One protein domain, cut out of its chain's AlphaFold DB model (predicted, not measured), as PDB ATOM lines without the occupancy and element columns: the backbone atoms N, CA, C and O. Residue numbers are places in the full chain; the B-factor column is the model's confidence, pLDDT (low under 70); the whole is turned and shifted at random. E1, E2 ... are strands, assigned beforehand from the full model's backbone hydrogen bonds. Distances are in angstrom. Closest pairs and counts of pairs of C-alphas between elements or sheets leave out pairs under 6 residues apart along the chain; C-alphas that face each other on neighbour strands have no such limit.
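Overview. This is residues 3 to 89 of the 247 residues of an uncharacterized protein of Desulfovibrio sp (UniProt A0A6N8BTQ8). Look first for one five-stranded sheet, twisted and curled like part of a barrel; it folds back on itself so that E1 and E2 face E4 and E3, with E5 as the hinge. The hairpin of E3 and E4 makes the long axis, and residues 25 to 31 stick out as a free loop. The 87 printed residues have no named helix and five strands, E1 to E5 along the chain, an all-strand class; the antiparallel order is E1 E2 E5 E4 E3. The whole is loose, with a radius of gyration of the C-alphas of 15.0 A, and spans 48 by 28 by 23 A.

Along the chain. Find C-alpha 50 at (400.576, 260.347, 392.052); from there E4, residues 50 to 67, runs 41.9 A and bends by 86 degrees at residue 64. E3 is residues 35 to 47, 35.9 A. E5, residues 73 to 88, covers 31.6 A, bends by 92 degrees at residue 82 and ends at C-alpha 88, (389.531, 255.268, 388.005). E1, residues 3 to 11, begins at C-alpha 3, (370.452, 267.982, 387.994); E2 is residues 14 to 23.

Arrangement. E3, E4 and E5 form a meander, each strand the antiparallel neighbour of the one before. Look at N 42 and O 54, 2.9 A, in the hairpin E3 and E4, and at N 61 and O 79, 2.9 A, in the hairpin E4 and E5. E2 and E5 are antiparallel neighbours, with N 17 and O 76 at 2.8 A, within hydrogen-bond range; E2, E3, E4 and E5 form a Greek key, four strands in a row of which three are a meander and the first is the antiparallel neighbour of the fourth. The hairpin E1 and E2 has N 8 and O 16 at 2.8 A. E1 and E3 are edge strands, apart from each other.

Size, cuts and confidence. The C-alphas of Asp 49 and Ala 70 are the two farthest apart, 48.6 A. The printed part has no cut; the link from E2 to E3 is long, 11 residues. Mean pLDDT of the printed part is 87.7, with residues 48 to 50 under 70.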
ATOM      1  N   LEU A   3     370.129 266.787 387.223       91.12
ATOM      2  CA  LEU A   3     370.452 267.982 387.994       91.12
ATOM      3  C   LEU A   3     371.967 268.111 388.121       91.12
ATOM      4  O   LEU A   3     372.666 267.117 388.321       91.12
ATOM      5  N   GLU A   4     372.461 269.338 388.036       92.00
ATOM      6  CA  GLU A   4     373.865 269.678 388.251       92.00
ATOM      7  C   GLU A   4     373.957 270.744 389.336       92.00
ATOM      8  O   GLU A   4     373.125 271.651 389.405       92.00
ATOM      9  N   GLY A   5     374.937 270.618 390.228       92.19
ATOM     10  CA  GLY A   5     374.910 271.356 391.481       92.19
ATOM     11  C   GLY A   5     376.120 271.124 392.371       92.19
ATOM     12  O   GLY A   5     377.117 270.532 391.954       92.19
ATOM     13  N   LEU A   6     376.025 271.611 393.606       92.19
ATOM     14  CA  LEU A   6     377.062 271.479 394.628       92.19
ATOM     15  C   LEU A   6     376.531 270.762 395.862       92.19
ATOM     16  O   LEU A   6     375.420 271.036 396.304       92.19
ATOM     17  N   LEU A   7     377.373 269.921 396.462       91.81
ATOM     18  CA  LEU A   7     377.113 269.365 397.785       91.81
ATOM     19  C   LEU A   7     377.599 270.322 398.873       91.81
ATOM     20  O   LEU A   7     378.706 270.860 398.787       91.81
ATOM     21  N   ARG A   8     376.767 270.518 399.893       91.94
ATOM     22  CA  ARG A   8     377.033 271.306 401.100       91.94
ATOM     23  C   ARG A   8     376.535 270.558 402.334       91.94
ATOM     24  O   ARG A   8     375.799 269.585 402.208       91.94
ATOM     25  N   GLU A   9     376.972 271.018 403.506       92.19
ATOM     26  CA  GLU A   9     376.502 270.522 404.811       92.19
ATOM     27  C   GLU A   9     376.566 268.990 404.927       92.19
ATOM     28  O   GLU A   9     375.615 268.317 405.311       92.19
ATOM     29  N   VAL A  10     377.709 268.424 404.530       91.50
ATOM     30  CA  VAL A  10     377.899 266.973 404.487       91.50
ATOM     31  C   VAL A  10     378.062 266.429 405.906       91.50
ATOM     32  O   VAL A  10     379.033 266.754 406.589       91.50
ATOM     33  N   SER A  11     377.152 265.547 406.318       92.75
ATOM     34  CA  SER A  11     377.192 264.829 407.591       92.75
ATOM     35  C   SER A  11     377.007 263.331 407.358       92.75
ATOM     36  O   SER A  11     375.924 262.839 407.034       92.75
ATOM     37  N   GLY A  12     378.098 262.573 407.478       91.56
ATOM     38  CA  GLY A  12     378.098 261.139 407.195       91.56
ATOM     39  C   GLY A  12     377.694 260.836 405.749       91.56
ATOM     40  O   GLY A  12     378.489 261.008 404.829       91.56
ATOM     41  N   ARG A  13     376.467 260.339 405.554       93.12
ATOM     42  CA  ARG A  13     375.898 260.021 404.230       93.12
ATOM     43  C   ARG A  13     374.830 261.012 403.784       93.12
ATOM     44  O   ARG A  13     374.196 260.772 402.764       93.12
ATOM     45  N   GLU A  14     374.601 262.074 404.538       96.00
ATOM     46  CA  GLU A  14     373.602 263.087 404.225       96.00
ATOM     47  C   GLU A  14     374.283 264.377 403.790       96.00
ATOM     48  O   GLU A  14     375.364 264.709 404.280       96.00
ATOM     49  N   ALA A  15     373.692 265.065 402.822       95.44
ATOM     50  CA  ALA A  15     374.157 266.369 402.370       95.44
ATOM     51  C   ALA A  15     373.016 267.149 401.722       95.44
ATOM     52  O   ALA A  15     372.071 266.563 401.189       95.44
ATOM     53  N   GLN A  16     373.173 268.465 401.666       95.25
ATOM     54  CA  GLN A  16     372.352 269.321 400.823       95.25
ATOM     55  C   GLN A  16     372.966 269.418 399.430       95.25
ATOM     56  O   GLN A  16     374.128 269.792 399.264       95.25
ATOM     57  N   PHE A  17     372.178 269.106 398.411       94.50
ATOM     58  CA  PHE A  17     372.521 269.308 397.015       94.50
ATOM     59  C   PHE A  17     371.855 270.581 396.501       94.50
ATOM     60  O   PHE A  17     370.656 270.604 396.237       94.50
ATOM     61  N   PHE A  18     372.647 271.639 396.348       94.44
ATOM     62  CA  PHE A  18     372.212 272.908 395.775       94.44
ATOM     63  C   PHE A  18     372.189 272.819 394.257       94.44
ATOM     64  O   PHE A  18     373.233 272.608 393.630       94.44
ATOM     65  N   VAL A  19     371.014 273.019 393.673       93.19
ATOM     66  CA  VAL A  19     370.791 272.923 392.233       93.19
ATOM     67  C   VAL A  19     371.307 274.186 391.549       93.19
ATOM     68  O   VAL A  19     371.035 275.305 391.973       93.19
ATOM     69  N   ARG A  20     372.090 274.005 390.486       93.12
ATOM     70  CA  ARG A  20     372.614 275.083 389.631       93.12
ATOM     71  C   ARG A  20     372.079 275.009 388.212       93.12
ATOM     72  O   ARG A  20     371.899 276.040 387.579       93.12
ATOM     73  N   ALA A  21     371.854 273.798 387.718       90.44
ATOM     74  CA  ALA A  21     371.250 273.568 386.419       90.44
ATOM     75  C   ALA A  21     370.350 272.334 386.467       90.44
ATOM     76  O   ALA A  21     370.590 271.386 387.222       90.44
ATOM     77  N   MET A  22     369.315 272.355 385.634       90.38
ATOM     78  CA  MET A  22     368.346 271.281 385.494       90.38
ATOM     79  C   MET A  22     368.097 271.017 384.015       90.38
ATOM     80  O   MET A  22     367.813 271.933 383.249       90.38
ATOM     81  N   THR A  23     368.149 269.745 383.633       89.94
ATOM     82  CA  THR A  23     367.782 269.281 382.296       89.94
ATOM     83  C   THR A  23     366.674 268.247 382.421       89.94
ATOM     84  O   THR A  23     366.790 267.246 383.141       89.94
ATOM     85  N   LEU A  24     365.569 268.476 381.718       85.00
ATOM     86  CA  LEU A  24     364.498 267.497 381.617       85.00
ATOM     87  C   LEU A  24     364.879 266.455 380.565       85.00
ATOM     88  O   LEU A  24     365.342 266.774 379.477       85.00
ATOM     89  N   HIS A  25     364.699 265.191 380.926       78.81
ATOM     90  CA  HIS A  25     364.884 264.059 380.027       78.81
ATOM     91  C   HIS A  25     363.537 263.359 379.863       78.81
ATOM     92  O   HIS A  25     362.696 263.504 380.761       78.81
ATOM     93  N   PRO A  26     363.342 262.587 378.777       79.19
ATOM     94  CA  PRO A  26     362.148 261.776 378.589       79.19
ATOM     95  C   PRO A  26     361.822 260.953 379.838       79.19
ATOM     96  O   PRO A  26     362.721 260.520 380.567       79.19
ATOM     97  N   LEU A  27     360.526 260.761 380.093       73.56
ATOM     98  CA  LEU A  27     360.038 259.984 381.228       73.56
ATOM     99  C   LEU A  27     360.668 258.589 381.223       73.56
ATOM    100  O   LEU A  27     360.538 257.839 380.258       73.56
ATOM    101  N   ASN A  28     361.333 258.240 382.323       74.25
ATOM    102  CA  ASN A  28     361.772 256.878 382.577       74.25
ATOM    103  C   ASN A  28     360.708 256.196 383.452       74.25
ATOM    104  O   ASN A  28     360.670 256.470 384.653       74.25
ATOM    105  N   PRO A  29     359.859 255.313 382.896       72.56
ATOM    106  CA  PRO A  29     358.766 254.684 383.641       72.56
ATOM    107  C   PRO A  29     359.252 253.753 384.762       72.56
ATOM    108  O   PRO A  29     358.453 253.334 385.591       72.56
ATOM    109  N   LYS A  30     360.551 253.426 384.804       78.06
ATOM    110  CA  LYS A  30     361.173 252.608 385.856       78.06
ATOM    111  C   LYS A  30     361.817 253.437 386.972       78.06
ATOM    112  O   LYS A  30     362.464 252.866 387.843       78.06
ATOM    113  N   ALA A  31     361.730 254.765 386.920       75.25
ATOM    114  CA  ALA A  31     362.307 255.610 387.955       75.25
ATOM    115  C   ALA A  31     361.452 255.548 389.228       75.25
ATOM    116  O   ALA A  31     360.264 255.864 389.204       75.25
ATOM    117  N   GLU A  32     362.066 255.161 390.342       81.00
ATOM    118  CA  GLU A  32     361.417 255.209 391.649       81.00
ATOM    119  C   GLU A  32     361.301 256.650 392.150       81.00
ATOM    120  O   GLU A  32     362.256 257.430 392.101       81.00
ATOM    121  N   VAL A  33     360.126 256.993 392.674       83.00
ATOM    122  CA  VAL A  33     359.877 258.301 393.283       83.00
ATOM    123  C   VAL A  33     360.740 258.452 394.537       83.00
ATOM    124  O   VAL A  33     360.834 257.539 395.351       83.00
ATOM    125  N   GLY A  34     361.373 259.617 394.695       87.12
ATOM    126  CA  GLY A  34     362.213 259.915 395.857       87.12
ATOM    127  C   GLY A  34     363.602 259.275 395.820       87.12
ATOM    128  O   GLY A  34     364.353 259.421 396.779       87.12
ATOM    129  N   ASN A  35     363.986 258.613 394.727       89.12
ATOM    130  CA  ASN A  35     365.327 258.066 394.538       89.12
ATOM    131  C   ASN A  35     365.970 258.612 393.255       89.12
ATOM    132  O   ASN A  35     365.301 258.984 392.292       89.12
ATOM    133  N   GLY A  36     367.298 258.648 393.238       88.31
ATOM    134  CA  GLY A  36     368.077 259.054 392.077       88.31
ATOM    135  C   GLY A  36     369.441 258.381 392.037       88.31
ATOM    136  O   GLY A  36     369.918 257.821 393.025       88.31
ATOM    137  N   THR A  37     370.090 258.442 390.879       91.38
ATOM    138  CA  THR A  37     371.505 258.100 390.740       91.38
ATOM    139  C   THR A  37     372.344 259.368 390.766       91.38
ATOM    140  O   THR A  37     371.929 260.418 390.278       91.38
ATOM    141  N   PHE A  38     373.537 259.277 391.343       91.25
ATOM    142  CA  PHE A  38     374.495 260.372 391.363       91.25
ATOM    143  C   PHE A  38     375.807 259.943 390.718       91.25
ATOM    144  O   PHE A  38     376.186 258.768 390.713       91.25
ATOM    145  N   TYR A  39     376.530 260.935 390.213       90.75
ATOM    146  CA  TYR A  39     377.887 260.770 389.730       90.75
ATOM    147  C   TYR A  39     378.704 262.014 390.058       90.75
ATOM    148  O   TYR A  39     378.315 263.122 389.696       90.75
ATOM    149  N   PHE A  40     379.861 261.835 390.689       86.81
ATOM    150  CA  PHE A  40     380.828 262.913 390.872       86.81
ATOM    151  C   PHE A  40     382.249 262.442 390.579       86.81
ATOM    152  O   PHE A  40     382.572 261.254 390.635       86.81
ATOM    153  N   SER A  41     383.112 263.398 390.240       85.50
ATOM    154  CA  SER A  41     384.531 263.151 390.012       85.50
ATOM    155  C   SER A  41     385.359 263.857 391.072       85.50
ATOM    156  O   SER A  41     385.190 265.051 391.295       85.50
ATOM    157  N   ILE A  42     386.284 263.123 391.682       84.94
ATOM    158  CA  ILE A  42     387.242 263.652 392.654       84.94
ATOM    159  C   ILE A  42     388.667 263.374 392.185       84.94
ATOM    160  O   ILE A  42     388.927 262.398 391.478       84.94
ATOM    161  N   ARG A  43     389.607 264.231 392.578       82.38
ATOM    162  CA  ARG A  43     391.036 263.907 392.529       82.38
ATOM    163  C   ARG A  43     391.415 263.280 393.865       82.38
ATOM    164  O   ARG A  43     391.137 263.859 394.909       82.38
ATOM    165  N   ARG A  44     392.018 262.095 393.825       81.56
ATOM    166  CA  ARG A  44     392.504 261.362 394.994       81.56
ATOM    167  C   ARG A  44     394.019 261.248 394.909       81.56
ATOM    168  O   ARG A  44     394.531 260.712 393.928       81.56
ATOM    169  N   GLN A  45     394.713 261.703 395.946       80.19
ATOM    170  CA  GLN A  45     396.137 261.430 396.105       80.19
ATOM    171  C   GLN A  45     396.323 259.945 396.452       80.19
ATOM    172  O   GLN A  45     395.676 259.441 397.372       80.19
ATOM    173  N   ILE A  46     397.139 259.234 395.674       76.44
ATOM    174  CA  ILE A  46     397.476 257.817 395.887       76.44
ATOM    175  C   ILE A  46     398.863 257.694 396.531       76.44
ATOM    176  O   ILE A  46     399.046 256.870 397.420       76.44
ATOM    177  N   SER A  47     399.816 258.522 396.107       74.50
ATOM    178  CA  SER A  47     401.163 258.646 396.682       74.50
ATOM    179  C   SER A  47     401.654 260.090 396.540       74.50
ATOM    180  O   SER A  47     400.964 260.890 395.910       74.50
ATOM    181  N   GLU A  48     402.817 260.438 397.101       68.75
ATOM    182  CA  GLU A  48     403.375 261.804 397.046       68.75
ATOM    183  C   GLU A  48     403.376 262.388 395.621       68.75
ATOM    184  O   GLU A  48     402.874 263.491 395.421       68.75
ATOM    185  N   ASP A  49     403.753 261.596 394.612       61.66
ATOM    186  CA  ASP A  49     403.835 262.053 393.216       61.66
ATOM    187  C   ASP A  49     402.644 261.651 392.333       61.66
ATOM    188  O   ASP A  49     402.607 261.960 391.140       61.66
ATOM    189  N   THR A  50     401.657 260.921 392.868       63.31
ATOM    190  CA  THR A  50     400.576 260.347 392.052       63.31
ATOM    191  C   THR A  50     399.197 260.751 392.553       63.31
ATOM    192  O   THR A  50     398.710 260.257 393.571       63.31
ATOM    193  N   ALA A  51     398.510 261.569 391.754       72.38
ATOM    194  CA  ALA A  51     397.084 261.839 391.892       72.38
ATOM    195  C   ALA A  51     396.290 261.096 390.807       72.38
ATOM    196  O   ALA A  51     396.576 261.215 389.614       72.38
ATOM    197  N   ALA A  52     395.248 260.367 391.202       75.12
ATOM    198  CA  ALA A  52     394.302 259.763 390.274       75.12
ATOM    199  C   ALA A  52     392.985 260.532 390.274       75.12
ATOM    200  O   ALA A  52     392.442 260.895 391.318       75.12
ATOM    201  N   ARG A  53     392.422 260.732 389.084       82.88
ATOM    202  CA  ARG A  53     391.033 261.158 388.962       82.88
ATOM    203  C   ARG A  53     390.146 259.931 389.138       82.88
ATOM    204  O   ARG A  53     390.368 258.903 388.508       82.88
ATOM    205  N   VAL A  54     389.142 260.034 389.990       87.06
ATOM    206  CA  VAL A  54     388.244 258.937 390.342       87.06
ATOM    207  C   VAL A  54     386.810 259.394 390.118       87.06
ATOM    208  O   VAL A  54     386.471 260.550 390.363       87.06
ATOM    209  N   GLY A  55     385.989 258.499 389.584       89.06
ATOM    210  CA  GLY A  55     384.561 258.679 389.389       89.06
ATOM    211  C   GLY A  55     383.834 257.825 390.404       89.06
ATOM    212  O   GLY A  55     384.112 256.630 390.506       89.06
ATOM    213  N   VAL A  56     382.925 258.443 391.142       89.12
ATOM    214  CA  VAL A  56     382.087 257.776 392.131       89.12
ATOM    215  C   VAL A  56     380.658 257.832 391.628       89.12
ATOM    216  O   VAL A  56     380.155 258.903 391.294       89.12
ATOM    217  N   HIS A  57     380.038 256.665 391.535       93.25
ATOM    218  CA  HIS A  57     378.666 256.480 391.087       93.25
ATOM    219  C   HIS A  57     377.885 255.709 392.145       93.25
ATOM    220  O   HIS A  57     378.399 254.743 392.711       93.25
ATOM    221  N   GLY A  58     376.632 256.077 392.372       93.12
ATOM    222  CA  GLY A  58     375.760 255.333 393.268       93.12
ATOM    223  C   GLY A  58     374.326 255.826 393.215       93.12
ATOM    224  O   GLY A  58     373.956 256.622 392.352       93.12
ATOM    225  N   THR A  59     373.528 255.349 394.159       94.50
ATOM    226  CA  THR A  59     372.147 255.786 394.368       94.50
ATOM    227  C   THR A  59     372.037 256.675 395.600       94.50
ATOM    228  O   THR A  59     372.832 256.572 396.539       94.50
ATOM    229  N   ALA A  60     371.047 257.554 395.602       94.38
ATOM    230  CA  ALA A  60     370.705 258.393 396.735       94.38
ATOM    231  C   ALA A  60     369.187 258.522 396.857       94.38
ATOM    232  O   ALA A  60     368.478 258.530 395.850       94.38
ATOM    233  N   SER A  61     368.717 258.649 398.092       95.31
ATOM    234  CA  SER A  61     367.325 258.965 398.398       95.31
ATOM    235  C   SER A  61     367.187 260.459 398.668       95.31
ATOM    236  O   SER A  61     368.052 261.059 399.310       95.31
ATOM    237  N   ILE A  62     366.107 261.050 398.179       95.00
ATOM    238  CA  ILE A  62     365.728 262.439 398.416       95.00
ATOM    239  C   ILE A  62     364.930 262.462 399.718       95.00
ATOM    240  O   ILE A  62     363.874 261.841 399.817       95.00
ATOM    241  N   LEU A  63     365.475 263.130 400.729       94.81
ATOM    242  CA  LEU A  63     364.860 263.285 402.046       94.81
ATOM    243  C   LEU A  63     363.920 264.486 402.081       94.81
ATOM    244  O   LEU A  63     362.853 264.426 402.682       94.81
ATOM    245  N   GLU A  64     364.334 265.565 401.426       93.88
ATOM    246  CA  GLU A  64     363.606 266.823 401.366       93.88
ATOM    247  C   GLU A  64     363.854 267.511 400.025       93.88
ATOM    248  O   GLU A  64     364.902 267.342 399.391       93.88
ATOM    249  N   THR A  65     362.873 268.310 399.623       94.00
ATOM    250  CA  THR A  65     362.884 269.098 398.395       94.00
ATOM    251  C   THR A  65     362.514 270.517 398.771       94.00
ATOM    252  O   THR A  65     361.428 270.741 399.303       94.00
ATOM    253  N   VAL A  66     363.387 271.473 398.468       93.88
ATOM    254  CA  VAL A  66     363.107 272.888 398.695       93.88
ATOM    255  C   VAL A  66     363.032 273.622 397.374       93.88
ATOM    256  O   VAL A  66     363.947 273.568 396.546       93.88
ATOM    257  N   VAL A  67     361.909 274.309 397.201       94.50
ATOM    258  CA  VAL A  67     361.606 275.134 396.039       94.50
ATOM    259  C   VAL A  67     361.635 276.606 396.421       94.50
ATOM    260  O   VAL A  67     361.304 276.975 397.549       94.50
ATOM    261  N   GLY A  68     362.071 277.435 395.485       91.56
ATOM    262  CA  GLY A  68     362.100 278.876 395.643       91.56
ATOM    263  C   GLY A  68     360.745 279.519 395.344       91.56
ATOM    264  O   GLY A  68     359.779 278.831 394.993       91.56
ATOM    265  N   PRO A  69     360.649 280.850 395.487       90.62
ATOM    266  CA  PRO A  69     359.398 281.583 395.317       90.62
ATOM    267  C   PRO A  69     358.785 281.466 393.916       90.62
ATOM    268  O   PRO A  69     357.571 281.603 393.779       90.62
ATOM    269  N   ALA A  70     359.596 281.212 392.883       90.44
ATOM    270  CA  ALA A  70     359.129 281.022 391.511       90.44
ATOM    271  C   ALA A  70     358.886 279.536 391.169       90.44
ATOM    272  O   ALA A  70     358.643 279.199 390.010       90.44
ATOM    273  N   GLY A  71     358.927 278.644 392.167       86.50
ATOM    274  CA  GLY A  71     358.752 277.201 391.997       86.50
ATOM    275  C   GLY A  71     359.994 276.484 391.464       86.50
ATOM    276  O   GLY A  71     359.934 275.296 391.146       86.50
ATOM    277  N   GLU A  72     361.125 277.179 391.361       89.38
ATOM    278  CA  GLU A  72     362.397 276.604 390.956       89.38
ATOM    279  C   GLU A  72     362.951 275.678 392.039       89.38
ATOM    280  O   GLU A  72     362.847 275.956 393.231       89.38
ATOM    281  N   LEU A  73     363.569 274.570 391.639       90.56
ATOM    282  CA  LEU A  73     364.212 273.672 392.588       90.56
ATOM    283  C   LEU A  73     365.515 274.306 393.100       90.56
ATOM    284  O   LEU A  73     366.430 274.521 392.309       90.56
ATOM    285  N   VAL A  74     365.607 274.586 394.404       92.44
ATOM    286  CA  VAL A  74     366.754 275.289 395.011       92.44
ATOM    287  C   VAL A  74     367.747 274.298 395.604       92.44
ATOM    288  O   VAL A  74     368.926 274.298 395.239       92.44
ATOM    289  N   TYR A  75     367.289 273.425 396.503       93.44
ATOM    290  CA  TYR A  75     368.123 272.353 397.031       93.44
ATOM    291  C   TYR A  75     367.330 271.086 397.345       93.44
ATOM    292  O   TYR A  75     366.116 271.108 397.547       93.44
ATOM    293  N   LEU A  76     368.052 269.970 397.369       94.56
ATOM    294  CA  LEU A  76     367.569 268.662 397.791       94.56
ATOM    295  C   LEU A  76     368.387 268.204 398.994       94.56
ATOM    296  O   LEU A  76     369.614 268.171 398.911       94.56
ATOM    297  N   GLY A  77     367.744 267.792 400.079       95.50
ATOM    298  CA  GLY A  77     368.432 267.018 401.107       95.50
ATOM    299  C   GLY A  77     368.529 265.575 400.637       95.50
ATOM    300  O   GLY A  77     367.527 264.950 400.285       95.50
ATOM    301  N   MET A  78     369.745 265.047 400.566       95.75
ATOM    302  CA  MET A  78     370.030 263.748 399.967       95.75
ATOM    303  C   MET A  78     370.699 262.824 400.972       95.75
ATOM    304  O   MET A  78     371.612 263.236 401.681       95.75
ATOM    305  N   ARG A  79     370.315 261.544 400.959       96.12
ATOM    306  CA  ARG A  79     371.024 260.462 401.647       96.12
ATOM    307  C   ARG A  79     371.674 259.530 400.638       96.12
ATOM    308  O   ARG A  79     370.991 258.799 399.924       96.12
ATOM    309  N   PHE A  80     372.999 259.508 400.614       94.50
ATOM    310  CA  PHE A  80     373.784 258.644 399.743       94.50
ATOM    311  C   PHE A  80     373.777 257.187 400.220       94.50
ATOM    312  O   PHE A  80     373.866 256.874 401.418       94.50
ATOM    313  N   SER A  81     373.702 256.263 399.262       93.62
ATOM    314  CA  SER A  81     373.885 254.839 399.526       93.62
ATOM    315  C   SER A  81     375.253 254.569 400.149       93.62
ATOM    316  O   SER A  81     376.251 255.220 399.840       93.62
ATOM    317  N   ARG A  82     375.305 253.570 401.033       91.12
ATOM    318  CA  ARG A  82     376.566 253.074 401.602       91.12
ATOM    319  C   ARG A  82     377.445 252.421 400.535       91.12
ATOM    320  O   ARG A  82     378.667 252.441 400.648       91.12
ATOM    321  N   HIS A  83     376.815 251.828 399.526       92.00
ATOM    322  CA  HIS A  83     377.496 251.120 398.456       92.00
ATOM    323  C   HIS A  83     377.595 252.027 397.236       92.00
ATOM    324  O   HIS A  83     376.585 252.428 396.657       92.00
ATOM    325  N   VAL A  84     378.833 252.340 396.864       91.62
ATOM    326  CA  VAL A  84     379.160 253.156 395.698       91.62
ATOM    327  C   VAL A  84     380.130 252.403 394.806       91.62
ATOM    328  O   VAL A  84     381.011 251.684 395.279       91.62
ATOM    329  N   THR A  85     379.989 252.600 393.505       90.81
ATOM    330  CA  THR A  85     380.936 252.107 392.517       90.81
ATOM    331  C   THR A  85     381.996 253.170 392.293       90.81
ATOM    332  O   THR A  85     381.699 254.294 391.881       90.81
ATOM    333  N   VAL A  86     383.248 252.803 392.546       86.62
ATOM    334  CA  VAL A  86     384.410 253.666 392.351       86.62
ATOM    335  C   VAL A  86     385.180 253.167 391.138       86.62
ATOM    336  O   VAL A  86     385.609 252.016 391.104       86.62
ATOM    337  N   ARG A  87     385.378 254.029 390.140       84.88
ATOM    338  CA  ARG A  87     386.208 253.721 388.970       84.88
ATOM    339  C   ARG A  87     387.293 254.768 388.791       84.88
ATOM    340  O   ARG A  87     387.041 255.963 388.942       84.88
ATOM    341  N   GLN A  88     388.492 254.337 388.420       80.06
ATOM    342  CA  GLN A  88     389.531 255.268 388.005       80.06
ATOM    343  C   GLN A  88     389.119 255.918 386.679       80.06
ATOM    344  O   GLN A  88     388.781 255.241 385.708       80.06
ATOM    345  N   LEU A  89     389.111 257.246 386.655       76.94
ATOM    346  CA  LEU A  89     388.895 258.036 385.453       76.94
ATOM    347  C   LEU A  89     390.239 258.383 384.826       76.94
ATOM    348  O   LEU A  89     391.279 258.415 385.486       76.94
TER     349      LEU A  89